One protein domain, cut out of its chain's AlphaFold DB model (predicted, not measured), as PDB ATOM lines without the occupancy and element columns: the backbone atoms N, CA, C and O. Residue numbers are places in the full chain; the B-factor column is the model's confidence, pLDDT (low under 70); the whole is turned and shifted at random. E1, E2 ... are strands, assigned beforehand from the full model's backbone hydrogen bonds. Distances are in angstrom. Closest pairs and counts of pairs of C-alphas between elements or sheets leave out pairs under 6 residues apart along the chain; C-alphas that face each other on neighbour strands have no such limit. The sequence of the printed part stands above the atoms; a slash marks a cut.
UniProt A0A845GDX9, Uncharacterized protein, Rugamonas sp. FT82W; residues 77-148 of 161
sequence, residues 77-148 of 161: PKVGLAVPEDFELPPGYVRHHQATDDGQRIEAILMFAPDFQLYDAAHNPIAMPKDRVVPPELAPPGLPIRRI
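This is residues 77 to 148 of the 161 residues of an uncharacterized protein of Rugamonas sp. FT82W (UniProt A0A845GDX9). Little regular structure is here: one antiparallel strand hairpin, E1 and E2, with long loops of unnamed chain at its side and beyond its open end. The long axis runs from the hairpin's turn near Asp 102 to the far loop near Ala 122. The printed part has 72 residues, no named helix and two named strands, E1 then E2, all strand by class though these hold only 15 residues. It is compact, with a radius of gyration of the C-alphas of 12.6 A, yet elongated, spanning 43 by 25 by 18 A.

After residues 77 to 92, look at E1, residues 93 to 99, and its antiparallel neighbour E2, residues 105 to 112, at 152 degrees between directions. N 94 and O 111 are within hydrogen-bond range at 2.8 A.

Find C-alpha 93 at (-22.504, -12.062, 27.237); E1 runs 19.6 A from there. E2 runs 20.8 A to C-alpha 112 at (-21.352, -11.422, 31.669).

The C-alphas farthest apart, of Asp 102 and Ala 122, are 44.1 A apart. The E1 to E2 link is tight, the printed part has no cut, and no printed residue is under 70 in pLDDT.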
ATOM      1  N   PRO A  77     -17.700 -26.889  39.811       84.44
ATOM      2  CA  PRO A  77     -18.199 -26.170  38.645       84.44
ATOM      3  C   PRO A  77     -19.359 -25.243  39.035       84.44
ATOM      4  O   PRO A  77     -20.166 -25.564  39.909       84.44
ATOM      5  N   LYS A  78     -19.455 -24.077  38.390       87.88
ATOM      6  CA  LYS A  78     -20.476 -23.073  38.725       87.88
ATOM      7  C   LYS A  78     -21.817 -23.460  38.117       87.88
ATOM      8  O   LYS A  78     -21.877 -23.820  36.946       87.88
ATOM      9  N   VAL A  79     -22.905 -23.304  38.867       90.12
ATOM     10  CA  VAL A  79     -24.265 -23.518  38.350       90.12
ATOM     11  C   VAL A  79     -24.822 -22.204  37.803       90.12
ATOM     12  O   VAL A  79     -25.007 -21.244  38.547       90.12
ATOM     13  N   GLY A  80     -25.112 -22.172  36.502       92.06
ATOM     14  CA  GLY A  80     -25.681 -21.021  35.798       92.06
ATOM     15  C   GLY A  80     -26.687 -21.435  34.725       92.06
ATOM     16  O   GLY A  80     -27.053 -22.609  34.632       92.06
ATOM     17  N   LEU A  81     -27.143 -20.469  33.926       94.62
ATOM     18  CA  LEU A  81     -27.986 -20.741  32.758       94.62
ATOM     19  C   LEU A  81     -27.176 -21.482  31.690       94.62
ATOM     20  O   LEU A  81     -26.087 -21.036  31.340       94.62
ATOM     21  N   ALA A  82     -27.708 -22.594  31.194       95.00
ATOM     22  CA  ALA A  82     -27.117 -23.399  30.140       95.00
ATOM     23  C   ALA A  82     -27.184 -22.649  28.806       95.00
ATOM     24  O   ALA A  82     -28.249 -22.181  28.403       95.00
ATOM     25  N   VAL A  83     -26.050 -22.564  28.115       94.12
ATOM     26  CA  VAL A  83     -25.954 -21.933  26.797       94.12
ATOM     27  C   VAL A  83     -25.788 -23.019  25.738       94.12
ATOM     28  O   VAL A  83     -24.735 -23.663  25.714       94.12
ATOM     29  N   PRO A  84     -26.779 -23.218  24.848       92.12
ATOM     30  CA  PRO A  84     -26.637 -24.125  23.713       92.12
ATOM     31  C   PRO A  84     -25.447 -23.718  22.844       92.12
ATOM     32  O   PRO A  84     -25.184 -22.529  22.677       92.12
ATOM     33  N   GLU A  85     -24.728 -24.684  22.282       89.75
ATOM     34  CA  GLU A  85     -23.585 -24.423  21.396       89.75
ATOM     35  C   GLU A  85     -23.968 -23.624  20.141       89.75
ATOM     36  O   GLU A  85     -23.238 -22.711  19.759       89.75
ATOM     37  N   ASP A  86     -25.159 -23.888  19.601       90.31
ATOM     38  CA  ASP A  86     -25.712 -23.258  18.395       90.31
ATOM     39  C   ASP A  86     -26.292 -21.848  18.639       90.31
ATOM     40  O   ASP A  86     -26.645 -21.137  17.707       90.31
ATOM     41  N   PHE A  87     -26.397 -21.410  19.901       91.50
ATOM     42  CA  PHE A  87     -26.949 -20.093  20.218       91.50
ATOM     43  C   PHE A  87     -25.889 -18.993  20.071       91.50
ATOM     44  O   PHE A  87     -24.845 -19.026  20.740       91.50
ATOM     45  N   GLU A  88     -26.182 -17.992  19.242       92.25
ATOM     46  CA  GLU A  88     -25.367 -16.785  19.101       92.25
ATOM     47  C   GLU A  88     -25.614 -15.824  20.268       92.25
ATOM     48  O   GLU A  88     -26.733 -15.369  20.510       92.25
ATOM     49  N   LEU A  89     -24.557 -15.511  21.017       91.31
ATOM     50  CA  LEU A  89     -24.661 -14.640  22.181       91.31
ATOM     51  C   LEU A  89     -24.598 -13.161  21.775       91.31
ATOM     52  O   LEU A  89     -23.671 -12.768  21.061       91.31
ATOM     53  N   PRO A  90     -25.520 -12.319  22.273       91.31
ATOM     54  CA  PRO A  90     -25.425 -10.882  22.076       91.31
ATOM     55  C   PRO A  90     -24.202 -10.297  22.806       91.31
ATOM     56  O   PRO A  90     -23.684 -10.898  23.755       91.31
ATOM     57  N   PRO A  91     -23.736  -9.101  22.400       90.56
ATOM     58  CA  PRO A  91     -22.618  -8.435  23.056       90.56
ATOM     59  C   PRO A  91     -22.895  -8.213  24.549       90.56
ATOM     60  O   PRO A  91     -24.020  -7.930  24.954       90.56
ATOM     61  N   GLY A  92     -21.850  -8.344  25.369       91.00
ATOM     62  CA  GLY A  92     -21.953  -8.275  26.832       91.00
ATOM     63  C   GLY A  92     -22.148  -9.628  27.517       91.00
ATOM     64  O   GLY A  92     -21.989  -9.714  28.734       91.00
ATOM     65  N   TYR A  93     -22.390 -10.692  26.749       93.81
ATOM     66  CA  TYR A  93     -22.504 -12.062  27.237       93.81
ATOM     67  C   TYR A  93     -21.387 -12.940  26.682       93.81
ATOM     68  O   TYR A  93     -20.951 -12.780  25.544       93.81
ATOM     69  N   VAL A  94     -20.929 -13.896  27.484       94.50
ATOM     70  CA  VAL A  94     -19.927 -14.887  27.091       94.50
ATOM     71  C   VAL A  94     -20.348 -16.276  27.543       94.50
ATOM     72  O   VAL A  94     -20.984 -16.454  28.586       94.50
ATOM     73  N   ARG A  95     -19.963 -17.279  26.751       94.25
ATOM     74  CA  ARG A  95     -20.125 -18.686  27.112       94.25
ATOM     75  C   ARG A  95     -18.907 -19.122  27.920       94.25
ATOM     76  O   ARG A  95     -17.774 -18.996  27.460       94.25
ATOM     77  N   HIS A  96     -19.124 -19.632  29.124       92.75
ATOM     78  CA  HIS A  96     -18.047 -20.166  29.943       92.75
ATOM     79  C   HIS A  96     -18.121 -21.687  29.957       92.75
ATOM     80  O   HIS A  96     -19.025 -22.269  30.560       92.75
ATOM     81  N   HIS A  97     -17.179 -22.330  29.268       92.38
ATOM     82  CA  HIS A  97     -17.040 -23.781  29.292       92.38
ATOM     83  C   HIS A  97     -16.372 -24.223  30.587       92.38
ATOM     84  O   HIS A  97     -15.360 -23.660  31.002       92.38
ATOM     85  N   GLN A  98     -16.947 -25.251  31.196       89.44
ATOM     86  CA  GLN A  98     -16.496 -25.794  32.467       89.44
ATOM     87  C   GLN A  98     -16.384 -27.308  32.346       89.44
ATOM     88  O   GLN A  98     -17.096 -27.944  31.564       89.44
ATOM     89  N   ALA A  99     -15.514 -27.881  33.161       86.38
ATOM     90  CA  ALA A  99     -15.449 -29.313  33.373       86.38
ATOM     91  C   ALA A  99     -15.489 -29.593  34.876       86.38
ATOM     92  O   ALA A  99     -15.136 -28.727  35.681       86.38
ATOM     93  N   THR A 100     -15.939 -30.788  35.251       83.50
ATOM     94  CA  THR A 100     -15.716 -31.299  36.602       83.50
ATOM     95  C   THR A 100     -14.228 -31.568  36.811       83.50
ATOM     96  O   THR A 100     -13.460 -31.690  35.856       83.50
ATOM     97  N   ASP A 101     -13.830 -31.688  38.075       76.06
ATOM     98  CA  ASP A 101     -12.485 -32.129  38.455       76.06
ATOM     99  C   ASP A 101     -12.118 -33.494  37.838       76.06
ATOM    100  O   ASP A 101     -11.007 -33.682  37.354       76.06
ATOM    101  N   ASP A 102     -13.110 -34.379  37.707       74.88
ATOM    102  CA  ASP A 102     -12.994 -35.687  37.048       74.88
ATOM    103  C   ASP A 102     -12.881 -35.607  35.508       74.88
ATOM    104  O   ASP A 102     -12.939 -36.606  34.797       74.88
ATOM    105  N   GLY A 103     -12.782 -34.400  34.948       79.50
ATOM    106  CA  GLY A 103     -12.652 -34.176  33.510       79.50
ATOM    107  C   GLY A 103     -13.953 -34.319  32.717       79.50
ATOM    108  O   GLY A 103     -13.923 -34.251  31.485       79.50
ATOM    109  N   GLN A 104     -15.110 -34.470  33.374       84.06
ATOM    110  CA  GLN A 104     -16.393 -34.501  32.670       84.06
ATOM    111  C   GLN A 104     -16.718 -33.109  32.142       84.06
ATOM    112  O   GLN A 104     -16.810 -32.144  32.904       84.06
ATOM    113  N   ARG A 105     -16.924 -32.997  30.828       87.00
ATOM    114  CA  ARG A 105     -17.394 -31.751  30.219       87.00
ATOM    115  C   ARG A 105     -18.823 -31.480  30.661       87.00
ATOM    116  O   ARG A 105     -19.684 -32.346  30.532       87.00
ATOM    117  N   ILE A 106     -19.062 -30.265  31.136       90.38
ATOM    118  CA  ILE A 106     -20.400 -29.787  31.466       90.38
ATOM    119  C   ILE A 106     -20.798 -28.734  30.440       90.38
ATOM    120  O   ILE A 106     -19.958 -28.097  29.797       90.38
ATOM    121  N   GLU A 107     -22.102 -28.558  30.291       92.56
ATOM    122  CA  GLU A 107     -22.683 -27.495  29.491       92.56
ATOM    123  C   GLU A 107     -22.113 -26.126  29.879       92.56
ATOM    124  O   GLU A 107     -21.869 -25.830  31.056       92.56
ATOM    125  N   ALA A 108     -21.899 -25.285  28.866       94.06
ATOM    126  CA  ALA A 108     -21.414 -23.937  29.088       94.06
ATOM    127  C   ALA A 108     -22.455 -23.129  29.863       94.06
ATOM    128  O   ALA A 108     -23.658 -23.226  29.602       94.06
ATOM    129  N   ILE A 109     -21.981 -22.302  30.789       94.69
ATOM    130  CA  ILE A 109     -22.842 -21.374  31.517       94.69
ATOM    131  C   ILE A 109     -22.774 -19.978  30.913       94.69
ATOM    132  O   ILE A 109     -21.735 -19.552  30.398       94.69
ATOM    133  N   LEU A 110     -23.884 -19.256  31.019       94.88
ATOM    134  CA  LEU A 110     -23.969 -17.863  30.623       94.88
ATOM    135  C   LEU A 110     -23.309 -16.972  31.678       94.88
ATOM    136  O   LEU A 110     -23.699 -16.970  32.852       94.88
ATOM    137  N   MET A 111     -22.337 -16.179  31.242       95.44
ATOM    138  CA  MET A 111     -21.676 -15.179  32.072       95.44
ATOM    139  C   MET A 111     -21.697 -13.815  31.389       95.44
ATOM    140  O   MET A 111     -21.754 -13.719  30.165       95.44
ATOM    141  N   PHE A 112     -21.625 -12.755  32.184       94.38
ATOM    142  CA  PHE A 112     -21.352 -11.422  31.669       94.38
ATOM    143  C   PHE A 112     -19.900 -11.333  31.189       94.38
ATOM    144  O   PHE A 112     -18.989 -11.898  31.809       94.38
ATOM    145  N   ALA A 113     -19.682 -10.610  30.093       93.12
ATOM    146  CA  ALA A 113     -18.346 -10.311  29.601       93.12
ATOM    147  C   ALA A 113     -17.554  -9.526  30.668       93.12
ATOM    148  O   ALA A 113     -18.140  -8.762  31.439       93.12
ATOM    149  N   PRO A 114     -16.225  -9.710  30.753       88.44
ATOM    150  CA  PRO A 114     -15.420  -9.132  31.827       88.44
ATOM    151  C   PRO A 114     -15.442  -7.600  31.878       88.44
ATOM    152  O   PRO A 114     -15.314  -7.050  32.973       88.44
ATOM    153  N   ASP A 115     -15.651  -6.961  30.728       87.38
ATOM    154  CA  ASP A 115     -15.709  -5.507  30.540       87.38
ATOM    155  C   ASP A 115     -17.147  -4.985  30.369       87.38
ATOM    156  O   ASP A 115     -17.362  -3.838  29.982       87.38
ATOM    157  N   PHE A 116     -18.154  -5.827  30.619       88.62
ATOM    158  CA  PHE A 116     -19.547  -5.412  30.531       88.62
ATOM    159  C   PHE A 116     -19.954  -4.641  31.786       88.62
ATOM    160  O   PHE A 116     -19.695  -5.079  32.905       88.62
ATOM    161  N   GLN A 117     -20.639  -3.514  31.607       89.19
ATOM    162  CA  GLN A 117     -21.307  -2.813  32.696       89.19
ATOM    163  C   GLN A 117     -22.792  -3.167  32.652       89.19
ATOM    164  O   GLN A 117     -23.455  -2.961  31.637       89.19
ATOM    165  N   LEU A 118     -23.307  -3.713  33.752       87.75
ATOM    166  CA  LEU A 118     -24.725  -4.027  33.870       87.75
ATOM    167  C   LEU A 118     -25.510  -2.751  34.191       87.75
ATOM    168  O   LEU A 118     -25.097  -1.980  35.060       87.75
ATOM    169  N   TYR A 119     -26.644  -2.564  33.517       88.56
ATOM    170  CA  TYR A 119     -27.569  -1.452  33.734       88.56
ATOM    171  C   TYR A 119     -28.990  -1.973  33.959       88.56
ATOM    172  O   TYR A 119     -29.360  -3.017  33.419       88.56
ATOM    173  N   ASP A 120     -29.775  -1.257  34.761       84.62
ATOM    174  CA  ASP A 120     -31.204  -1.521  34.940       84.62
ATOM    175  C   ASP A 120     -32.047  -0.924  33.794       84.62
ATOM    176  O   ASP A 120     -31.538  -0.273  32.879       84.62
ATOM    177  N   ALA A 121     -33.367  -1.121  33.856       83.75
ATOM    178  CA  ALA A 121     -34.310  -0.563  32.883       83.75
ATOM    179  C   ALA A 121     -34.353   0.981  32.860       83.75
ATOM    180  O   ALA A 121     -34.840   1.565  31.895       83.75
ATOM    181  N   ALA A 122     -33.855   1.644  33.905       89.62
ATOM    182  CA  ALA A 122     -33.738   3.094  34.013       89.62
ATOM    183  C   ALA A 122     -32.318   3.597  33.669       89.62
ATOM    184  O   ALA A 122     -32.013   4.764  33.910       89.62
ATOM    185  N   HIS A 123     -31.467   2.744  33.081       85.44
ATOM    186  CA  HIS A 123     -30.068   3.024  32.745       85.44
ATOM    187  C   HIS A 123     -29.154   3.349  33.940       85.44
ATOM    188  O   HIS A 123     -28.059   3.887  33.758       85.44
ATOM    189  N   ASN A 124     -29.531   2.968  35.160       90.56
ATOM    190  CA  ASN A 124     -28.630   3.061  36.303       90.56
ATOM    191  C   ASN A 124     -27.679   1.859  36.324       90.56
ATOM    192  O   ASN A 124     -28.111   0.734  36.061       90.56
ATOM    193  N   PRO A 125     -26.392   2.054  36.655       89.50
ATOM    194  CA  PRO A 125     -25.452   0.949  36.771       89.50
ATOM    195  C   PRO A 125     -25.834   0.034  37.942       89.50
ATOM    196  O   PRO A 125     -25.988   0.488  39.076       89.50
ATOM    197  N   ILE A 126     -25.937  -1.268  37.676       89.44
ATOM    198  CA  ILE A 126     -26.137  -2.303  38.695       89.44
ATOM    199  C   ILE A 126     -24.789  -2.962  39.012       89.44
ATOM    200  O   ILE A 126     -23.938  -3.149  38.140       89.44
ATOM    201  N   ALA A 127     -24.601  -3.350  40.275       89.31
ATOM    202  CA  ALA A 127     -23.463  -4.161  40.680       89.31
ATOM    203  C   ALA A 127     -23.467  -5.522  39.961       89.31
ATOM    204  O   ALA A 127     -24.457  -6.253  39.969       89.31
ATOM    205  N   MET A 128     -22.327  -5.877  39.369       90.12
ATOM    206  CA  MET A 128     -22.144  -7.175  38.729       90.12
ATOM    207  C   MET A 128     -22.263  -8.308  39.768       90.12
ATOM    208  O   MET A 128     -21.719  -8.173  40.870       90.12
ATOM    209  N   PRO A 129     -22.902  -9.448  39.444       87.81
ATOM    210  CA  PRO A 129     -22.886 -10.618  40.316       87.81
ATOM    211  C   PRO A 129     -21.453 -11.049  40.650       87.81
ATOM    212  O   PRO A 129     -20.568 -10.971  39.796       87.81
ATOM    213  N   LYS A 130     -21.229 -11.560  41.869       81.25
ATOM    214  CA  LYS A 130     -19.892 -11.936  42.374       81.25
ATOM    215  C   LYS A 130     -19.151 -12.897  41.437       81.25
ATOM    216  O   LYS A 130     -17.963 -12.727  41.189       81.25
ATOM    217  N   ASP A 131     -19.876 -13.855  40.870       86.88
ATOM    218  CA  ASP A 131     -19.338 -14.845  39.935       86.88
ATOM    219  C   ASP A 131     -19.533 -14.465  38.464       86.88
ATOM    220  O   ASP A 131     -19.209 -15.265  37.591       86.88
ATOM    221  N   ARG A 132     -20.089 -13.275  38.183       91.06
ATOM    222  CA  ARG A 132     -20.516 -12.794  36.854       91.06
ATOM    223  C   ARG A 132     -21.478 -13.734  36.116       91.06
ATOM    224  O   ARG A 132     -21.675 -13.589  34.914       91.06
ATOM    225  N   VAL A 133     -22.077 -14.690  36.822       93.25
ATOM    226  CA  VAL A 133     -23.096 -15.596  36.281       93.25
ATOM    227  C   VAL A 133     -24.383 -14.815  36.065       93.25
ATOM    228  O   VAL A 133     -24.830 -14.088  36.954       93.25
ATOM    229  N   VAL A 134     -24.973 -14.968  34.883       92.88
ATOM    230  CA  VAL A 134     -26.191 -14.245  34.512       92.88
ATOM    231  C   VAL A 134     -27.410 -14.887  35.182       92.88
ATOM    232  O   VAL A 134     -27.607 -16.100  35.050       92.88
ATOM    233  N   PRO A 135     -28.236 -14.113  35.907       91.38
ATOM    234  CA  PRO A 135     -29.480 -14.617  36.473       91.38
ATOM    235  C   PRO A 135     -30.568 -14.800  35.393       91.38
ATOM    236  O   PRO A 135     -30.515 -14.132  34.363       91.38
ATOM    237  N   PRO A 136     -31.591 -15.644  35.643       90.19
ATOM    238  CA  PRO A 136     -32.730 -15.855  34.737       90.19
ATOM    239  C   PRO A 136     -33.389 -14.567  34.230       90.19
ATOM    240  O   PRO A 136     -33.688 -14.457  33.048       90.19
ATOM    241  N   GLU A 137     -33.546 -13.583  35.116       89.12
ATOM    242  CA  GLU A 137     -34.206 -12.300  34.834       89.12
ATOM    243  C   GLU A 137     -33.451 -11.430  33.816       89.12
ATOM    244  O   GLU A 137     -34.036 -10.541  33.206       89.12
ATOM    245  N   LEU A 138     -32.144 -11.662  33.648       89.00
ATOM    246  CA  LEU A 138     -31.265 -10.907  32.747       89.00
ATOM    247  C   LEU A 138     -30.765 -11.774  31.588       89.00
ATOM    248  O   LEU A 138     -29.768 -11.450  30.947       89.00
ATOM    249  N   ALA A 139     -31.413 -12.911  31.343       91.56
ATOM    250  CA  ALA A 139     -31.067 -13.756  30.219       91.56
ATOM    251  C   ALA A 139     -31.364 -13.037  28.890       91.56
ATOM    252  O   ALA A 139     -32.373 -12.333  28.776       91.56
ATOM    253  N   PRO A 140     -30.520 -13.221  27.862       90.31
ATOM    254  CA  PRO A 140     -30.784 -12.663  26.550       90.31
ATOM    255  C   PRO A 140     -32.061 -13.269  25.944       90.31
ATOM    256  O   PRO A 140     -32.374 -14.440  26.189       90.31
ATOM    257  N   PRO A 141     -32.797 -12.494  25.127       88.25
ATOM    258  CA  PRO A 141     -34.019 -12.972  24.494       88.25
ATOM    259  C   PRO A 141     -33.727 -14.182  23.601       88.25
ATOM    260  O   PRO A 141     -32.724 -14.222  22.892       88.25
ATOM    261  N   GLY A 142     -34.613 -15.178  23.638       88.50
ATOM    262  CA  GLY A 142     -34.481 -16.410  22.854       88.50
ATOM    263  C   GLY A 142     -33.599 -17.492  23.485       88.50
ATOM    264  O   GLY A 142     -33.644 -18.631  23.026       88.50
ATOM    265  N   LEU A 143     -32.851 -17.193  24.555       91.44
ATOM    266  CA  LEU A 143     -32.107 -18.218  25.282       91.44
ATOM    267  C   LEU A 143     -33.057 -19.041  26.173       91.44
ATOM    268  O   LEU A 143     -33.829 -18.464  26.945       91.44
ATOM    269  N   PRO A 144     -32.996 -20.383  26.136       90.31
ATOM    270  CA  PRO A 144     -33.771 -21.211  27.047       90.31
ATOM    271  C   PRO A 144     -33.308 -21.006  28.495       90.31
ATOM    272  O   PRO A 144     -32.148 -21.238  28.833       90.31
ATOM    273  N   ILE A 145     -34.239 -20.631  29.377       92.25
ATOM    274  CA  ILE A 145     -33.987 -20.473  30.816       92.25
ATOM    275  C   ILE A 145     -33.902 -21.851  31.483       92.25
ATOM    276  O   ILE A 145     -34.797 -22.288  32.204       92.25
ATOM    277  N   ARG A 146     -32.813 -22.572  31.220       93.56
ATOM    278  CA  ARG A 146     -32.498 -23.857  31.846       93.56
ATOM    279  C   ARG A 146     -31.209 -23.719  32.631       93.56
ATOM    280  O   ARG A 146     -30.233 -23.186  32.122       93.56
ATOM    281  N   ARG A 147     -31.182 -24.209  33.867       91.50
ATOM    282  CA  ARG A 147     -29.937 -24.310  34.639       91.50
ATOM    283  C   ARG A 147     -29.157 -25.548  34.219       91.50
ATOM    284  O   ARG A 147     -29.766 -26.581  33.942       91.50
ATOM    285  N   ILE A 148     -27.831 -25.448  34.199       90.19
ATOM    286  CA  ILE A 148     -26.991 -26.625  33.974       90.19
ATOM    287  C   ILE A 148     -27.188 -27.651  35.095       90.19
ATOM    288  O   ILE A 148     -27.466 -27.293  36.244       90.19
TER     289      ILE A 148